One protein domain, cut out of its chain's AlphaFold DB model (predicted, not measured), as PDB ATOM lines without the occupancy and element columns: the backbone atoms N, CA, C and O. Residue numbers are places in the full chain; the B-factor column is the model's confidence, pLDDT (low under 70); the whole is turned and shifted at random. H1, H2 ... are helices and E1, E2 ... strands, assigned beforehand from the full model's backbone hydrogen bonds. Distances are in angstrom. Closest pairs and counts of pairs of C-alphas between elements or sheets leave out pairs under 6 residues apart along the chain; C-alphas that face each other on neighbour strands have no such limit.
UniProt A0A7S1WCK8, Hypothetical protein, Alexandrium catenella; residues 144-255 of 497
ATOM      1  N   TRP A 144     -35.588   4.803  18.544       83.44
ATOM      2  CA  TRP A 144     -36.872   4.107  18.644       83.44
ATOM      3  C   TRP A 144     -38.088   4.984  18.292       83.44
ATOM      4  O   TRP A 144     -39.177   4.441  18.123       83.44
ATOM      5  N   LEU A 145     -37.908   6.303  18.145       89.19
ATOM      6  CA  LEU A 145     -38.899   7.242  17.613       89.19
ATOM      7  C   LEU A 145     -38.714   7.542  16.116       89.19
ATOM      8  O   LEU A 145     -39.590   8.179  15.548       89.19
ATOM      9  N   GLU A 146     -37.647   7.072  15.447       90.50
ATOM     10  CA  GLU A 146     -37.482   7.246  13.988       90.50
ATOM     11  C   GLU A 146     -38.747   6.806  13.228       90.50
ATOM     12  O   GLU A 146     -39.373   5.807  13.595       90.50
ATOM     13  N   THR A 147     -39.074   7.471  12.115       90.38
ATOM     14  CA  THR A 147     -40.127   7.025  11.187       90.38
ATOM     15  C   THR A 147     -40.001   5.531  10.855       90.38
ATOM     16  O   THR A 147     -38.901   4.982  10.754       90.38
ATOM     17  N   ASP A 148     -41.153   4.873  10.712       91.25
ATOM     18  CA  ASP A 148     -41.361   3.423  10.655       91.25
ATOM     19  C   ASP A 148     -41.122   2.639  11.961       91.25
ATOM     20  O   ASP A 148     -41.426   1.443  11.990       91.25
ATOM     21  N   SER A 149     -40.633   3.243  13.047       94.12
ATOM     22  CA  SER A 149     -40.380   2.508  14.296       94.12
ATOM     23  C   SER A 149     -41.657   2.043  14.992       94.12
ATOM     24  O   SER A 149     -42.649   2.767  15.084       94.12
ATOM     25  N   ALA A 150     -41.618   0.820  15.521       94.69
ATOM     26  CA  ALA A 150     -42.649   0.302  16.408       94.69
ATOM     27  C   ALA A 150     -42.478   0.861  17.832       94.69
ATOM     28  O   ALA A 150     -41.406   0.739  18.428       94.69
ATOM     29  N   VAL A 151     -43.552   1.430  18.378       95.19
ATOM     30  CA  VAL A 151     -43.602   2.090  19.691       95.19
ATOM     31  C   VAL A 151     -44.799   1.605  20.510       95.19
ATOM     32  O   VAL A 151     -45.757   1.040  19.973       95.19
ATOM     33  N   ARG A 152     -44.756   1.839  21.822       95.38
ATOM     34  CA  ARG A 152     -45.868   1.614  22.753       95.38
ATOM     35  C   ARG A 152     -46.402   2.952  23.256       95.38
ATOM     36  O   ARG A 152     -45.627   3.865  23.514       95.38
ATOM     37  N   ILE A 153     -47.716   3.049  23.433       95.25
ATOM     38  CA  ILE A 153     -48.389   4.215  24.008       95.25
ATOM     39  C   ILE A 153     -48.504   4.079  25.533       95.25
ATOM     40  O   ILE A 153     -48.919   3.036  26.051       95.25
ATOM     41  N   CYS A 154     -48.166   5.146  26.260       94.12
ATOM     42  CA  CYS A 154     -48.154   5.175  27.721       94.12
ATOM     43  C   CYS A 154     -48.438   6.573  28.314       94.12
ATOM     44  O   CYS A 154     -48.449   7.600  27.633       94.12
ATOM     45  N   GLY A 155     -48.676   6.619  29.629       90.62
ATOM     46  CA  GLY A 155     -48.742   7.867  30.398       90.62
ATOM     47  C   GLY A 155     -49.911   8.806  30.068       90.62
ATOM     48  O   GLY A 155     -49.911   9.945  30.536       90.62
ATOM     49  N   LEU A 156     -50.901   8.383  29.276       89.44
ATOM     50  CA  LEU A 156     -52.085   9.196  28.991       89.44
ATOM     51  C   LEU A 156     -53.005   9.202  30.215       89.44
ATOM     52  O   LEU A 156     -53.621   8.186  30.521       89.44
ATOM     53  N   GLN A 157     -53.082  10.339  30.914       83.81
ATOM     54  CA  GLN A 157     -53.844  10.465  32.164       83.81
ATOM     55  C   GLN A 157     -55.311  10.873  31.959       83.81
ATOM     56  O   GLN A 157     -56.169  10.405  32.703       83.81
ATOM     57  N   ARG A 158     -55.629  11.701  30.948       81.19
ATOM     58  CA  ARG A 158     -57.024  12.092  30.649       81.19
ATOM     59  C   ARG A 158     -57.843  10.863  30.257       81.19
ATOM     60  O   ARG A 158     -57.433  10.149  29.341       81.19
ATOM     61  N   SER A 159     -58.989  10.642  30.900       70.88
ATOM     62  CA  SER A 159     -59.827   9.444  30.722       70.88
ATOM     63  C   SER A 159     -60.177   9.164  29.255       70.88
ATOM     64  O   SER A 159     -59.945   8.049  28.791       70.88
ATOM     65  N   ALA A 160     -60.570  10.188  28.488       74.12
ATOM     66  CA  ALA A 160     -60.846  10.100  27.045       74.12
ATOM     67  C   ALA A 160     -59.682   9.529  26.199       74.12
ATOM     68  O   ALA A 160     -59.894   8.990  25.115       74.12
ATOM     69  N   ASN A 161     -58.442   9.618  26.693       83.75
ATOM     70  CA  ASN A 161     -57.239   9.117  26.026       83.75
ATOM     71  C   ASN A 161     -56.679   7.832  26.664       83.75
ATOM     72  O   ASN A 161     -55.847   7.162  26.049       83.75
ATOM     73  N   GLN A 162     -57.143   7.430  27.855       86.44
ATOM     74  CA  GLN A 162     -56.667   6.217  28.535       86.44
ATOM     75  C   GLN A 162     -56.935   4.929  27.735       86.44
ATOM     76  O   GLN A 162     -56.232   3.937  27.944       86.44
ATOM     77  N   ARG A 163     -57.890   4.938  26.788       90.19
ATOM     78  CA  ARG A 163     -58.144   3.828  25.843       90.19
ATOM     79  C   ARG A 163     -56.926   3.440  24.993       90.19
ATOM     80  O   ARG A 163     -56.856   2.305  24.535       90.19
ATOM     81  N   TRP A 164     -55.961   4.345  24.814       92.94
ATOM     82  CA  TRP A 164     -54.763   4.109  24.001       92.94
ATOM     83  C   TRP A 164     -53.557   3.597  24.794       92.94
ATOM     84  O   TRP A 164     -52.638   3.044  24.194       92.94
ATOM     85  N   ASN A 165     -53.546   3.737  26.124       92.00
ATOM     86  CA  ASN A 165     -52.468   3.193  26.952       92.00
ATOM     87  C   ASN A 165     -52.321   1.682  26.721       92.00
ATOM     88  O   ASN A 165     -53.310   0.967  26.562       92.00
ATOM     89  N   ASN A 166     -51.078   1.199  26.744       91.94
ATOM     90  CA  ASN A 166     -50.702  -0.196  26.500       91.94
ATOM     91  C   ASN A 166     -50.925  -0.718  25.070       91.94
ATOM     92  O   ASN A 166     -50.561  -1.865  24.803       91.94
ATOM     93  N   GLN A 167     -51.449   0.099  24.153       94.50
ATOM     94  CA  GLN A 167     -51.480  -0.238  22.731       94.50
ATOM     95  C   GLN A 167     -50.115   0.014  22.084       94.50
ATOM     96  O   GLN A 167     -49.341   0.871  22.516       94.50
ATOM     97  N   THR A 168     -49.827  -0.741  21.031       95.25
ATOM     98  CA  THR A 168     -48.636  -0.581  20.195       95.25
ATOM     99  C   THR A 168     -49.019   0.024  18.849       95.25
ATOM    100  O   THR A 168     -50.144  -0.140  18.374       95.25
ATOM    101  N   GLY A 169     -48.094   0.750  18.230       94.81
ATOM    102  CA  GLY A 169     -48.320   1.440  16.962       94.81
ATOM    103  C   GLY A 169     -47.015   1.764  16.248       94.81
ATOM    104  O   GLY A 169     -45.931   1.597  16.804       94.81
ATOM    105  N   LYS A 170     -47.117   2.187  14.991       95.19
ATOM    106  CA  LYS A 170     -45.974   2.512  14.133       95.19
ATOM    107  C   LYS A 170     -45.863   4.024  13.969       95.19
ATOM    108  O   LYS A 170     -46.867   4.668  13.663       95.19
ATOM    109  N   VAL A 171     -44.670   4.586  14.143       94.06
ATOM    110  CA  VAL A 171     -44.412   6.000  13.836       94.06
ATOM    111  C   VAL A 171     -44.527   6.215  12.328       94.06
ATOM    112  O   VAL A 171     -43.851   5.541  11.551       94.06
ATOM    113  N   LEU A 172     -45.391   7.144  11.923       89.81
ATOM    114  CA  LEU A 172     -45.528   7.592  10.538       89.81
ATOM    115  C   LEU A 172     -44.705   8.846  10.257       89.81
ATOM    116  O   LEU A 172     -44.070   8.923   9.212       89.81
ATOM    117  N   ASP A 173     -44.753   9.832  11.156       88.25
ATOM    118  CA  ASP A 173     -44.181  11.158  10.914       88.25
ATOM    119  C   ASP A 173     -44.009  11.965  12.213       88.25
ATOM    120  O   ASP A 173     -44.511  11.569  13.269       88.25
ATOM    121  N   HIS A 174     -43.344  13.117  12.125       88.19
ATOM    122  CA  HIS A 174     -43.176  14.090  13.203       88.19
ATOM    123  C   HIS A 174     -43.737  15.451  12.787       88.19
ATOM    124  O   HIS A 174     -43.348  16.015  11.770       88.19
ATOM    125  N   PHE A 175     -44.631  16.017  13.598       80.62
ATOM    126  CA  PHE A 175     -45.289  17.285  13.301       80.62
ATOM    127  C   PHE A 175     -45.415  18.153  14.557       80.62
ATOM    128  O   PHE A 175     -46.045  17.755  15.537       80.62
ATOM    129  N   HIS A 176     -44.820  19.352  14.528       82.94
ATOM    130  CA  HIS A 176     -44.888  20.360  15.601       82.94
ATOM    131  C   HIS A 176     -44.570  19.787  17.004       82.94
ATOM    132  O   HIS A 176     -45.351  19.929  17.946       82.94
ATOM    133  N   GLY A 177     -43.443  19.074  17.136       84.38
ATOM    134  CA  GLY A 177     -43.012  18.453  18.400       84.38
ATOM    135  C   GLY A 177     -43.837  17.233  18.841       84.38
ATOM    136  O   GLY A 177     -43.624  16.706  19.936       84.38
ATOM    137  N   ARG A 178     -44.775  16.766  18.008       88.56
ATOM    138  CA  ARG A 178     -45.559  15.543  18.219       88.56
ATOM    139  C   ARG A 178     -45.147  14.459  17.233       88.56
ATOM    140  O   ARG A 178     -44.772  14.736  16.101       88.56
ATOM    141  N   VAL A 179     -45.291  13.217  17.664       91.19
ATOM    142  CA  VAL A 179     -45.099  12.001  16.878       91.19
ATOM    143  C   VAL A 179     -46.469  11.530  16.396       91.19
ATOM    144  O   VAL A 179     -47.401  11.407  17.195       91.19
ATOM    145  N   ILE A 180     -46.610  11.270  15.100       92.19
ATOM    146  CA  ILE A 180     -47.815  10.692  14.506       92.19
ATOM    147  C   ILE A 180     -47.683   9.170  14.554       92.19
ATOM    148  O   ILE A 180     -46.876   8.587  13.832       92.19
ATOM    149  N   VAL A 181     -48.478   8.517  15.399       92.88
ATOM    150  CA  VAL A 181     -48.469   7.059  15.574       92.88
ATOM    151  C   VAL A 181     -49.727   6.456  14.966       92.88
ATOM    152  O   VAL A 181     -50.839   6.839  15.325       92.88
ATOM    153  N   LYS A 182     -49.561   5.483  14.069       92.69
ATOM    154  CA  LYS A 182     -50.656   4.691  13.503       92.69
ATOM    155  C   LYS A 182     -50.815   3.372  14.249       92.69
ATOM    156  O   LYS A 182     -49.860   2.605  14.384       92.69
ATOM    157  N   LEU A 183     -52.032   3.092  14.699       91.44
ATOM    158  CA  LEU A 183     -52.395   1.817  15.315       91.44
ATOM    159  C   LEU A 183     -52.625   0.711  14.268       91.44
ATOM    160  O   LEU A 183     -52.905   1.014  13.107       91.44
ATOM    161  N   PRO A 184     -52.555  -0.576  14.661       91.25
ATOM    162  CA  PRO A 184     -52.893  -1.702  13.796       91.25
ATOM    163  C   PRO A 184     -54.270  -1.561  13.129       91.25
ATOM    164  O   PRO A 184     -55.233  -1.124  13.761       91.25
ATOM    165  N   GLU A 185     -54.391  -2.012  11.877       87.50
ATOM    166  CA  GLU A 185     -55.630  -1.919  11.077       87.50
ATOM    167  C   GLU A 185     -56.855  -2.530  11.776       87.50
ATOM    168  O   GLU A 185     -57.967  -2.025  11.653       87.50
ATOM    169  N   LEU A 186     -56.655  -3.581  12.581       89.19
ATOM    170  CA  LEU A 186     -57.726  -4.197  13.366       89.19
ATOM    171  C   LEU A 186     -58.369  -3.226  14.371       89.19
ATOM    172  O   LEU A 186     -59.564  -3.329  14.637       89.19
ATOM    173  N   LEU A 187     -57.599  -2.278  14.910       88.31
ATOM    174  CA  LEU A 187     -58.099  -1.221  15.793       88.31
ATOM    175  C   LEU A 187     -58.687  -0.033  15.003       88.31
ATOM    176  O   LEU A 187     -59.024   0.985  15.599       88.31
ATOM    177  N   GLY A 188     -58.829  -0.156  13.679       82.00
ATOM    178  CA  GLY A 188     -59.324   0.884  12.775       82.00
ATOM    179  C   GLY A 188     -58.236   1.738  12.123       82.00
ATOM    180  O   GLY A 188     -58.564   2.739  11.494       82.00
ATOM    181  N   GLY A 189     -56.951   1.393  12.283       82.06
ATOM    182  CA  GLY A 189     -55.851   2.132  11.649       82.06
ATOM    183  C   GLY A 189     -55.674   3.568  12.168       82.06
ATOM    184  O   GLY A 189     -55.053   4.387  11.489       82.06
ATOM    185  N   THR A 190     -56.236   3.882  13.343       84.81
ATOM    186  CA  THR A 190     -56.292   5.229  13.929       84.81
ATOM    187  C   THR A 190     -54.910   5.873  14.004       84.81
ATOM    188  O   THR A 190     -53.967   5.276  14.525       84.81
ATOM    189  N   MET A 191     -54.811   7.110  13.517       88.56
ATOM    190  CA  MET A 191     -53.615   7.946  13.631       88.56
ATOM    191  C   MET A 191     -53.758   8.885  14.830       88.56
ATOM    192  O   MET A 191     -54.755   9.596  14.949       88.56
ATOM    193  N   LEU A 192     -52.761   8.888  15.711       89.50
ATOM    194  CA  LEU A 192     -52.732   9.664  16.948       89.50
ATOM    195  C   LEU A 192     -51.526  10.606  16.934       89.50
ATOM    196  O   LEU A 192     -50.393  10.156  16.781       89.50
ATOM    197  N   ALA A 193     -51.758  11.908  17.115       89.06
ATOM    198  CA  ALA A 193     -50.696  12.903  17.263       89.06
ATOM    199  C   ALA A 193     -50.338  13.061  18.747       89.06
ATOM    200  O   ALA A 193     -51.115  13.627  19.520       89.06
ATOM    201  N   MET A 194     -49.173  12.557  19.149       89.31
ATOM    202  CA  MET A 194     -48.805  12.358  20.552       89.31
ATOM    203  C   MET A 194     -47.492  13.045  20.919       89.31
ATOM    204  O   MET A 194     -46.590  13.150  20.100       89.31
ATOM    205  N   TRP A 195     -47.345  13.488  22.167       91.38
ATOM    206  CA  TRP A 195     -46.044  13.952  22.654       91.38
ATOM    207  C   TRP A 195     -45.085  12.762  22.844       91.38
ATOM    208  O   TRP A 195     -45.546  11.720  23.317       91.38
ATOM    209  N   PRO A 196     -43.769  12.906  22.590       91.38
ATOM    210  CA  PRO A 196     -42.781  11.845  22.823       91.38
ATOM    211  C   PRO A 196     -42.850  11.220  24.225       91.38
ATOM    212  O   PRO A 196     -42.773  10.007  24.358       91.38
ATOM    213  N   ARG A 197     -43.118  12.027  25.266       92.44
ATOM    214  CA  ARG A 197     -43.313  11.573  26.664       92.44
ATOM    215  C   ARG A 197     -44.516  10.643  26.899       92.44
ATOM    216  O   ARG A 197     -44.659  10.104  27.989       92.44
ATOM    217  N   ASN A 198     -45.415  10.515  25.923       94.12
ATOM    218  CA  ASN A 198     -46.551   9.591  25.950       94.12
ATOM    219  C   ASN A 198     -46.305   8.331  25.103       94.12
ATOM    220  O   ASN A 198     -47.227   7.551  24.854       94.12
ATOM    221  N   LEU A 199     -45.065   8.143  24.656       93.88
ATOM    222  CA  LEU A 199     -44.592   6.962  23.962       93.88
ATOM    223  C   LEU A 199     -43.428   6.350  24.742       93.88
ATOM    224  O   LEU A 199     -42.686   7.036  25.443       93.88
ATOM    225  N   SER A 200     -43.251   5.046  24.589       93.94
ATOM    226  CA  SER A 200     -42.071   4.326  25.053       93.94
ATOM    227  C   SER A 200     -41.584   3.366  23.967       93.94
ATOM    228  O   SER A 200     -42.366   2.981  23.085       93.94
ATOM    229  N   PRO A 201     -40.335   2.878  24.062       94.19
ATOM    230  CA  PRO A 201     -39.934   1.680  23.343       94.19
ATOM    231  C   PRO A 201     -40.892   0.516  23.649       94.19
ATOM    232  O   PRO A 201     -41.562   0.501  24.695       94.19
ATOM    233  N   LEU A 202     -40.951  -0.467  22.745       94.88
ATOM    234  CA  LEU A 202     -41.740  -1.686  22.953       94.88
ATOM    235  C   LEU A 202     -41.342  -2.383  24.255       94.88
ATOM    236  O   LEU A 202     -40.162  -2.438  24.598       94.88
ATOM    237  N   GLN A 203     -42.323  -2.929  24.964       93.44
ATOM    238  CA  GLN A 203     -42.116  -3.543  26.273       93.44
ATOM    239  C   GLN A 203     -42.144  -5.067  26.177       93.44
ATOM    240  O   GLN A 203     -42.675  -5.640  25.223       93.44
ATOM    241  N   LYS A 204     -41.587  -5.742  27.188       94.44
ATOM    242  CA  LYS A 204     -41.630  -7.204  27.275       94.44
ATOM    243  C   LYS A 204     -43.071  -7.717  27.156       94.44
ATOM    244  O   LYS A 204     -43.982  -7.195  27.795       94.44
ATOM    245  N   GLY A 205     -43.270  -8.748  26.337       92.88
ATOM    246  CA  GLY A 205     -44.588  -9.310  26.033       92.88
ATOM    247  C   GLY A 205     -45.322  -8.631  24.870       92.88
ATOM    248  O   GLY A 205     -46.378  -9.118  24.467       92.88
ATOM    249  N   ASP A 206     -44.791  -7.548  24.292       95.00
ATOM    250  CA  ASP A 206     -45.363  -6.968  23.074       95.00
ATOM    251  C   ASP A 206     -45.103  -7.837  21.849       95.00
ATOM    252  O   ASP A 206     -44.112  -8.558  21.765       95.00
ATOM    253  N   ILE A 207     -46.039  -7.797  20.902       95.00
ATOM    254  CA  ILE A 207     -46.100  -8.749  19.797       95.00
ATOM    255  C   ILE A 207     -45.850  -8.009  18.491       95.00
ATOM    256  O   ILE A 207     -46.451  -6.966  18.228       95.00
ATOM    257  N   VAL A 208     -44.952  -8.550  17.676       95.81
ATOM    258  CA  VAL A 208     -44.455  -7.909  16.457       95.81
ATOM    259  C   VAL A 208     -44.313  -8.910  15.316       95.81
ATOM    260  O   VAL A 208     -44.098 -10.101  15.536       95.81
ATOM    261  N   VAL A 209     -44.386  -8.416  14.083       95.94
ATOM    262  CA  VAL A 209     -43.984  -9.131  12.867       95.94
ATOM    263  C   VAL A 209     -42.661  -8.562  12.375       95.94
ATOM    264  O   VAL A 209     -42.499  -7.347  12.276       95.94
ATOM    265  N   LEU A 210     -41.712  -9.433  12.043       95.88
ATOM    266  CA  LEU A 210     -40.439  -9.029  11.447       95.88
ATOM    267  C   LEU A 210     -40.667  -8.636   9.977       95.88
ATOM    268  O   LEU A 210     -41.312  -9.372   9.227       95.88
ATOM    269  N   ARG A 211     -40.155  -7.476   9.554       94.69
ATOM    270  CA  ARG A 211     -40.333  -6.924   8.200       94.69
ATOM    271  C   ARG A 211     -39.044  -6.306   7.667       94.69
ATOM    272  O   ARG A 211     -38.272  -5.711   8.416       94.69
ATOM    273  N   ASN A 212     -38.874  -6.347   6.346       92.12
ATOM    274  CA  ASN A 212     -37.795  -5.682   5.609       92.12
ATOM    275  C   ASN A 212     -36.376  -6.061   6.097       92.12
ATOM    276  O   ASN A 212     -35.449  -5.246   6.056       92.12
ATOM    277  N   LEU A 213     -36.202  -7.290   6.591       92.12
ATOM    278  CA  LEU A 213     -34.905  -7.884   6.919       92.12
ATOM    279  C   LEU A 213     -34.248  -8.479   5.671       92.12
ATOM    280  O   LEU A 213     -34.943  -8.940   4.771       92.12
ATOM    281  N   SER A 214     -32.913  -8.507   5.653       91.69
ATOM    282  CA  SER A 214     -32.115  -9.169   4.606       91.69
ATOM    283  C   SER A 214     -32.152 -10.699   4.684       91.69
ATOM    284  O   SER A 214     -31.886 -11.365   3.693       91.69
ATOM    285  N   GLN A 215     -32.473 -11.250   5.858       91.69
ATOM    286  CA  GLN A 215     -32.856 -12.650   6.040       91.69
ATOM    287  C   GLN A 215     -34.336 -12.773   5.662       91.69
ATOM    288  O   GLN A 215     -35.213 -12.516   6.494       91.69
ATOM    289  N   GLU A 216     -34.610 -13.065   4.387       91.31
ATOM    290  CA  GLU A 216     -35.971 -13.121   3.843       91.31
ATOM    291  C   GLU A 216     -36.850 -14.138   4.574       91.31
ATOM    292  O   GLU A 216     -38.025 -13.872   4.820       91.31
ATOM    293  N   GLU A 217     -36.260 -15.246   5.024       92.19
ATOM    294  CA  GLU A 217     -36.913 -16.308   5.782       92.19
ATOM    295  C   GLU A 217     -37.476 -15.848   7.138       92.19
ATOM    296  O   GLU A 217     -38.354 -16.506   7.700       92.19
ATOM    297  N   LEU A 218     -36.998 -14.718   7.675       92.44
ATOM    298  CA  LEU A 218     -37.522 -14.116   8.903       92.44
ATOM    299  C   LEU A 218     -38.689 -13.152   8.654       92.44
ATOM    300  O   LEU A 218     -39.438 -12.861   9.589       92.44
ATOM    301  N   ASN A 219     -38.861 -12.644   7.433       93.88
ATOM    302  CA  ASN A 219     -39.917 -11.681   7.136       93.88
ATOM    303  C   ASN A 219     -41.301 -12.347   7.227       93.88
ATOM    304  O   ASN A 219     -41.533 -13.435   6.709       93.88
ATOM    305  N   GLY A 220     -42.241 -11.691   7.907       93.06
ATOM    306  CA  GLY A 220     -43.569 -12.241   8.186       93.06
ATOM    307  C   GLY A 220     -43.639 -13.161   9.412       93.06
ATOM    308  O   GLY A 220     -44.743 -13.521   9.822       93.06
ATOM    309  N   GLN A 221     -42.514 -13.514  10.048       95.25
ATOM    310  CA  GLN A 221     -42.555 -14.268  11.303       95.25
ATOM    311  C   GLN A 221     -43.050 -13.391  12.461       95.25
ATOM    312  O   GLN A 221     -42.623 -12.247  12.619       95.25
ATOM    313  N   VAL A 222     -43.932 -13.956  13.294       94.88
ATOM    314  CA  VAL A 222     -44.389 -13.326  14.540       94.88
ATOM    315  C   VAL A 222     -43.401 -13.627  15.664       94.88
ATOM    316  O   VAL A 222     -43.026 -14.787  15.862       94.88
ATOM    317  N   ALA A 223     -43.044 -12.599  16.426       95.06
ATOM    318  CA  ALA A 223     -42.184 -12.679  17.596       95.06
ATOM    319  C   ALA A 223     -42.779 -11.915  18.789       95.06
ATOM    320  O   ALA A 223     -43.596 -11.007  18.619       95.06
ATOM    321  N   THR A 224     -42.320 -12.265  19.987       95.94
ATOM    322  CA  THR A 224     -42.622 -11.550  21.233       95.94
ATOM    323  C   THR A 224     -41.379 -10.799  21.697       95.94
ATOM    324  O   THR A 224     -40.284 -11.355  21.683       95.94
ATOM    325  N   VAL A 225     -41.524  -9.546  22.116       95.94
ATOM    326  CA  VAL A 225     -40.444  -8.745  22.705       95.94
ATOM    327  C   VAL A 225     -40.059  -9.332  24.065       95.94
ATOM    328  O   VAL A 225     -40.918  -9.542  24.921       95.94
ATOM    329  N   GLU A 226     -38.771  -9.602  24.270       95.19
ATOM    330  CA  GLU A 226     -38.217 -10.041  25.560       95.19
ATOM    331  C   GLU A 226     -37.579  -8.878  26.328       95.19
ATOM    332  O   GLU A 226     -37.688  -8.834  27.553       95.19
ATOM    333  N   ASP A 227     -36.934  -7.957  25.604       93.25
ATOM    334  CA  ASP A 227     -36.192  -6.803  26.120       93.25
ATOM    335  C   ASP A 227     -35.991  -5.753  25.005       93.25
ATOM    336  O   ASP A 227     -35.971  -6.101  23.819       93.25
ATOM    337  N   THR A 228     -35.817  -4.480  25.370       89.88
ATOM    338  CA  THR A 228     -35.622  -3.376  24.422       89.88
ATOM    339  C   THR A 228     -34.582  -2.379  24.928       89.88
ATOM    340  O   THR A 228     -34.732  -1.778  25.986       89.88
ATOM    341  N   THR A 229     -33.578  -2.129  24.091       84.88
ATOM    342  CA  THR A 229     -32.619  -1.022  24.218       84.88
ATOM    343  C   THR A 229     -33.046   0.147  23.323       84.88
ATOM    344  O   THR A 229     -33.844  -0.032  22.402       84.88
ATOM    345  N   GLU A 230     -32.454   1.327  23.509       73.19
ATOM    346  CA  GLU A 230     -32.738   2.541  22.718       73.19
ATOM    347  C   GLU A 230     -32.579   2.357  21.193       73.19
ATOM    348  O   GLU A 230     -33.211   3.062  20.405       73.19
ATOM    349  N   ILE A 231     -31.747   1.396  20.766       84.50
ATOM    350  CA  ILE A 231     -31.357   1.178  19.362       84.50
ATOM    351  C   ILE A 231     -31.884  -0.161  18.806       84.50
ATOM    352  O   ILE A 231     -32.036  -0.315  17.587       84.50
ATOM    353  N   ARG A 232     -32.135  -1.161  19.662       91.50
ATOM    354  CA  ARG A 232     -32.534  -2.520  19.257       91.50
ATOM    355  C   ARG A 232     -33.536  -3.160  20.207       91.50
ATOM    356  O   ARG A 232     -33.386  -3.096  21.423       91.50
ATOM    357  N   VAL A 233     -34.477  -3.878  19.611       94.38
ATOM    358  CA  VAL A 233     -35.474  -4.716  20.274       94.38
ATOM    359  C   VAL A 233     -35.016  -6.171  20.185       94.38
ATOM    360  O   VAL A 233     -34.738  -6.676  19.091       94.38
ATOM    361  N   ASN A 234     -34.939  -6.851  21.322       95.75
ATOM    362  CA  ASN A 234     -34.636  -8.272  21.412       95.75
ATOM    363  C   ASN A 234     -35.958  -9.049  21.387       95.75
ATOM    364  O   ASN A 234     -36.787  -8.936  22.291       95.75
ATOM    365  N   VAL A 235     -36.171  -9.822  20.322       96.44
ATOM    366  CA  VAL A 235     -37.426 -10.531  20.052       96.44
ATOM    367  C   VAL A 235     -37.215 -12.040  20.017       96.44
ATOM    368  O   VAL A 235     -36.221 -12.534  19.484       96.44
ATOM    369  N   LYS A 236     -38.176 -12.779  20.565       96.31
ATOM    370  CA  LYS A 236     -38.223 -14.237  20.598       96.31
ATOM    371  C   LYS A 236     -39.210 -14.757  19.568       96.31
ATOM    372  O   LYS A 236     -40.404 -14.467  19.629       96.31
ATOM    373  N   LEU A 237     -38.698 -15.528  18.618       94.19
ATOM    374  CA  LEU A 237     -39.484 -16.180  17.577       94.19
ATOM    375  C   LEU A 237     -40.197 -17.425  18.119       94.19
ATOM    376  O   LEU A 237     -39.831 -17.977  19.158       94.19
ATOM    377  N   ARG A 238     -41.204 -17.911  17.383       88.25
ATOM    378  CA  ARG A 238     -41.998 -19.101  17.761       88.25
ATOM    379  C   ARG A 238     -41.168 -20.374  17.962       88.25
ATOM    380  O   ARG A 238     -41.557 -21.224  18.750       88.25
ATOM    381  N   ASN A 239     -40.030 -20.493  17.278       89.75
ATOM    382  CA  ASN A 239     -39.072 -21.593  17.442       89.75
ATOM    383  C   ASN A 239     -38.153 -21.430  18.676       89.75
ATOM    384  O   ASN A 239     -37.192 -22.178  18.824       89.75
ATOM    385  N   GLY A 240     -38.397 -20.428  19.526       91.12
ATOM    386  CA  GLY A 240     -37.597 -20.113  20.709       91.12
ATOM    387  C   GLY A 240     -36.326 -19.304  20.436       91.12
ATOM    388  O   GLY A 240     -35.715 -18.830  21.391       91.12
ATOM    389  N   SER A 241     -35.931 -19.105  19.172       93.31
ATOM    390  CA  SER A 241     -34.715 -18.353  18.844       93.31
ATOM    391  C   SER A 241     -34.867 -16.855  19.124       93.31
ATOM    392  O   SER A 241     -35.918 -16.258  18.875       93.31
ATOM    393  N   LEU A 242     -33.797 -16.248  19.641       95.69
ATOM    394  CA  LEU A 242     -33.714 -14.812  19.894       95.69
ATOM    395  C   LEU A 242     -33.082 -14.096  18.694       95.69
ATOM    396  O   LEU A 242     -32.097 -14.563  18.118       95.69
ATOM    397  N   LYS A 243     -33.635 -12.939  18.330       95.06
ATOM    398  CA  LYS A 243     -33.110 -12.041  17.295       95.06
ATOM    399  C   LYS A 243     -33.086 -10.613  17.835       95.06
ATOM    400  O   LYS A 243     -34.027 -10.181  18.489       95.06
ATOM    401  N   SER A 244     -32.024  -9.870  17.534       95.06
ATOM    402  CA  SER A 244     -31.896  -8.454  17.897       95.06
ATOM    403  C   SER A 244     -32.132  -7.601  16.651       95.06
ATOM    404  O   SER A 244     -31.381  -7.693  15.678       95.06
ATOM    405  N   VAL A 245     -33.216  -6.824  16.646       94.62
ATOM    406  CA  VAL A 245     -33.793  -6.188  15.450       94.62
ATOM    407  C   VAL A 245     -33.971  -4.682  15.686       94.62
ATOM    408  O   VAL A 245     -34.245  -4.248  16.802       94.62
ATOM    409  N   LYS A 246     -33.796  -3.846  14.652       93.44
ATOM    410  CA  LYS A 246     -34.064  -2.396  14.760       93.44
ATOM    411  C   LYS A 246     -35.580  -2.138  14.865       93.44
ATOM    412  O   LYS A 246     -36.307  -2.776  14.104       93.44
ATOM    413  N   PRO A 247     -36.058  -1.172  15.675       92.62
ATOM    414  CA  PRO A 247     -37.487  -0.851  15.813       92.62
ATOM    415  C   PRO A 247     -38.247  -0.708  14.481       92.62
ATOM    416  O   PRO A 247     -39.311  -1.295  14.322       92.62
ATOM    417  N   LYS A 248     -37.664  -0.036  13.477       94.19
ATOM    418  CA  LYS A 248     -38.250   0.135  12.128       94.19
ATOM    419  C   LYS A 248     -38.294  -1.099  11.217       94.19
ATOM    420  O   LYS A 248     -38.693  -1.023  10.057       94.19
ATOM    421  N   ARG A 249     -37.825  -2.249  11.705       94.94
ATOM    422  CA  ARG A 249     -37.949  -3.564  11.048       94.94
ATOM    423  C   ARG A 249     -38.992  -4.448  11.743       94.94
ATOM    424  O   ARG A 249     -39.053  -5.649  11.484       94.94
ATOM    425  N   LEU A 250     -39.794  -3.858  12.629       95.50
ATOM    426  CA  LEU A 250     -40.876  -4.510  13.351       95.50
ATOM    427  C   LEU A 250     -42.199  -3.823  13.016       95.50
ATOM    428  O   LEU A 250     -42.309  -2.601  13.033       95.50
ATOM    429  N   GLU A 251     -43.213  -4.622  12.718       94.75
ATOM    430  CA  GLU A 251     -44.595  -4.183  12.575       94.75
ATOM    431  C   GLU A 251     -45.364  -4.621  13.833       94.75
ATOM    432  O   GLU A 251     -45.455  -5.824  14.090       94.75
ATOM    433  N   PRO A 252     -45.873  -3.692  14.660       93.62
ATOM    434  CA  PRO A 252     -46.557  -4.044  15.897       93.62
ATOM    435  C   PRO A 252     -47.926  -4.671  15.621       93.62
ATOM    436  O   PRO A 252     -48.686  -4.197  14.778       93.62
ATOM    437  N   LEU A 253     -48.258  -5.721  16.374       92.50
ATOM    438  CA  LEU A 253     -49.567  -6.363  16.341       92.50
ATOM    439  C   LEU A 253     -50.383  -6.014  17.584       92.50
ATOM    440  O   LEU A 253     -49.877  -6.009  18.708       92.50
ATOM    441  N   ALA A 254     -51.688  -5.830  17.382       93.00
ATOM    442  CA  ALA A 254     -52.650  -5.845  18.473       93.00
ATOM    443  C   ALA A 254     -52.694  -7.238  19.129       93.00
ATOM    444  O   ALA A 254     -52.444  -8.263  18.488       93.00
ATOM    445  N   ARG A 255     -53.081  -7.288  20.408       94.88
ATOM    446  CA  ARG A 255     -53.256  -8.543  21.165       94.88
ATOM    447  C   ARG A 255     -54.564  -9.282  20.839       94.88
ATOM    448  O   ARG A 255     -54.771 -10.390  21.324       94.88
TER     449      ARG A 255
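AT A GLANCE: This is residues 144 to 255 of the 497 residues of the protein "Hypothetical protein" of Alexandrium catenella (UniProt A0A7S1WCK8). Two small lobes sit one after the other along the longest axis, each a sheet of five strands that is strongly twisted and curled into an incomplete barrel. The first lobe holds E1 to E5, with the short helix H1 out in the loop between E1 and E2; the second holds E6 to E10, and the two sheets are partly face to face, where E1 and E2 come near E10. The printed part has 112 residues, with one named helix and ten named strands in the order E1 H1 E2 E3 E4 E5 E6 E7 E8 E9 E10; the sheet orders are E4 E3 E2 E1 E5 and E9 E8 E7 E6 E10, both antiparallel throughout. The class is mostly strand, although under half of the printed residues are in named elements. The whole is compact, with a radius of gyration of the C-alphas of 13.5 A, and elongated in outline, spanning 40 by 26 by 24 A.

IN THESE COORDINATES: E1 is residues 150 to 153, 10.3 A from first to last C-alpha, and begins with C-alpha 150 at (-42.649, 0.302, 16.408). H1 follows at residues 159 to 162, 5.0 A. E2, the longest strand by residues, is 168 to 175, 19.4 A, and bends by 66 degrees at residue 172. E3 is residues 178 to 182, 12.9 A; E4 is 191 to 194, 9.5 A; E5 is 199 to 201, 7.1 A, ending with C-alpha 201 at (-39.934, 1.680, 23.343). E6 is residues 207 to 210, 10.1 A; E7 is 222 to 228, 16.5 A; E8 is 233 to 237, 12.4 A; E9 is 242 to 245, 9.7 A. E10 is residues 250 to 252, 6.2 A, ending with C-alpha 252 at (-46.557, -4.044, 15.897).

HOW THE PARTS SIT: In the first sheet E1 is antiparallel to E5 at 133 degrees, with N 152 and O 200 at 2.9 A. On its other side E1 pairs with E2, where N 169 and O 151 are 2.9 A apart. The pairing is staggered: E2 pairs with E1 over residues 168 to 170 and with E3 over 170 to 175. E2, E3 and E4 form a meander, each strand the antiparallel neighbour of the one before; N 172 and O 180 are 2.8 A apart, as are N 192 and O 181. The edge strands E4 and E5 meet only through their link. H1 is not on either sheet; it is too short for any O i to N i+4 pair, and its single O i to N i+3 pair is within hydrogen-bond range. In the second sheet E6, E7, E8 and E9 form another meander, with N 223 and O 208 at 2.9 A, N 236 and O 224 at 2.8 A, and N 235 and O 243 at 2.8 A. E10 is antiparallel to E6 at 145 degrees, with N 209 and O 251 at 2.8 A. The two sheets form a sandwich, two sheets face to face, with the parts that face each other 11.3 A centre to centre and their best planes 16 degrees apart. The closest C-alphas of E1 and E10 are those of Ala 150 and Pro 252, 5.9 A apart; those of E2 and E10 are Gly 169 and Pro 252, also 5.9 A.

THE WHOLE: The two C-alphas farthest apart are those of Arg 158 and Glu 217, 42.8 A. The printed part has no cut. The link from E6 to E7, 11 residues, is long; the link from E3 to E4, 8 residues, is short. The mean pLDDT of the printed part is 91.2, and no printed residue is under 70; H1 has a mean of 79.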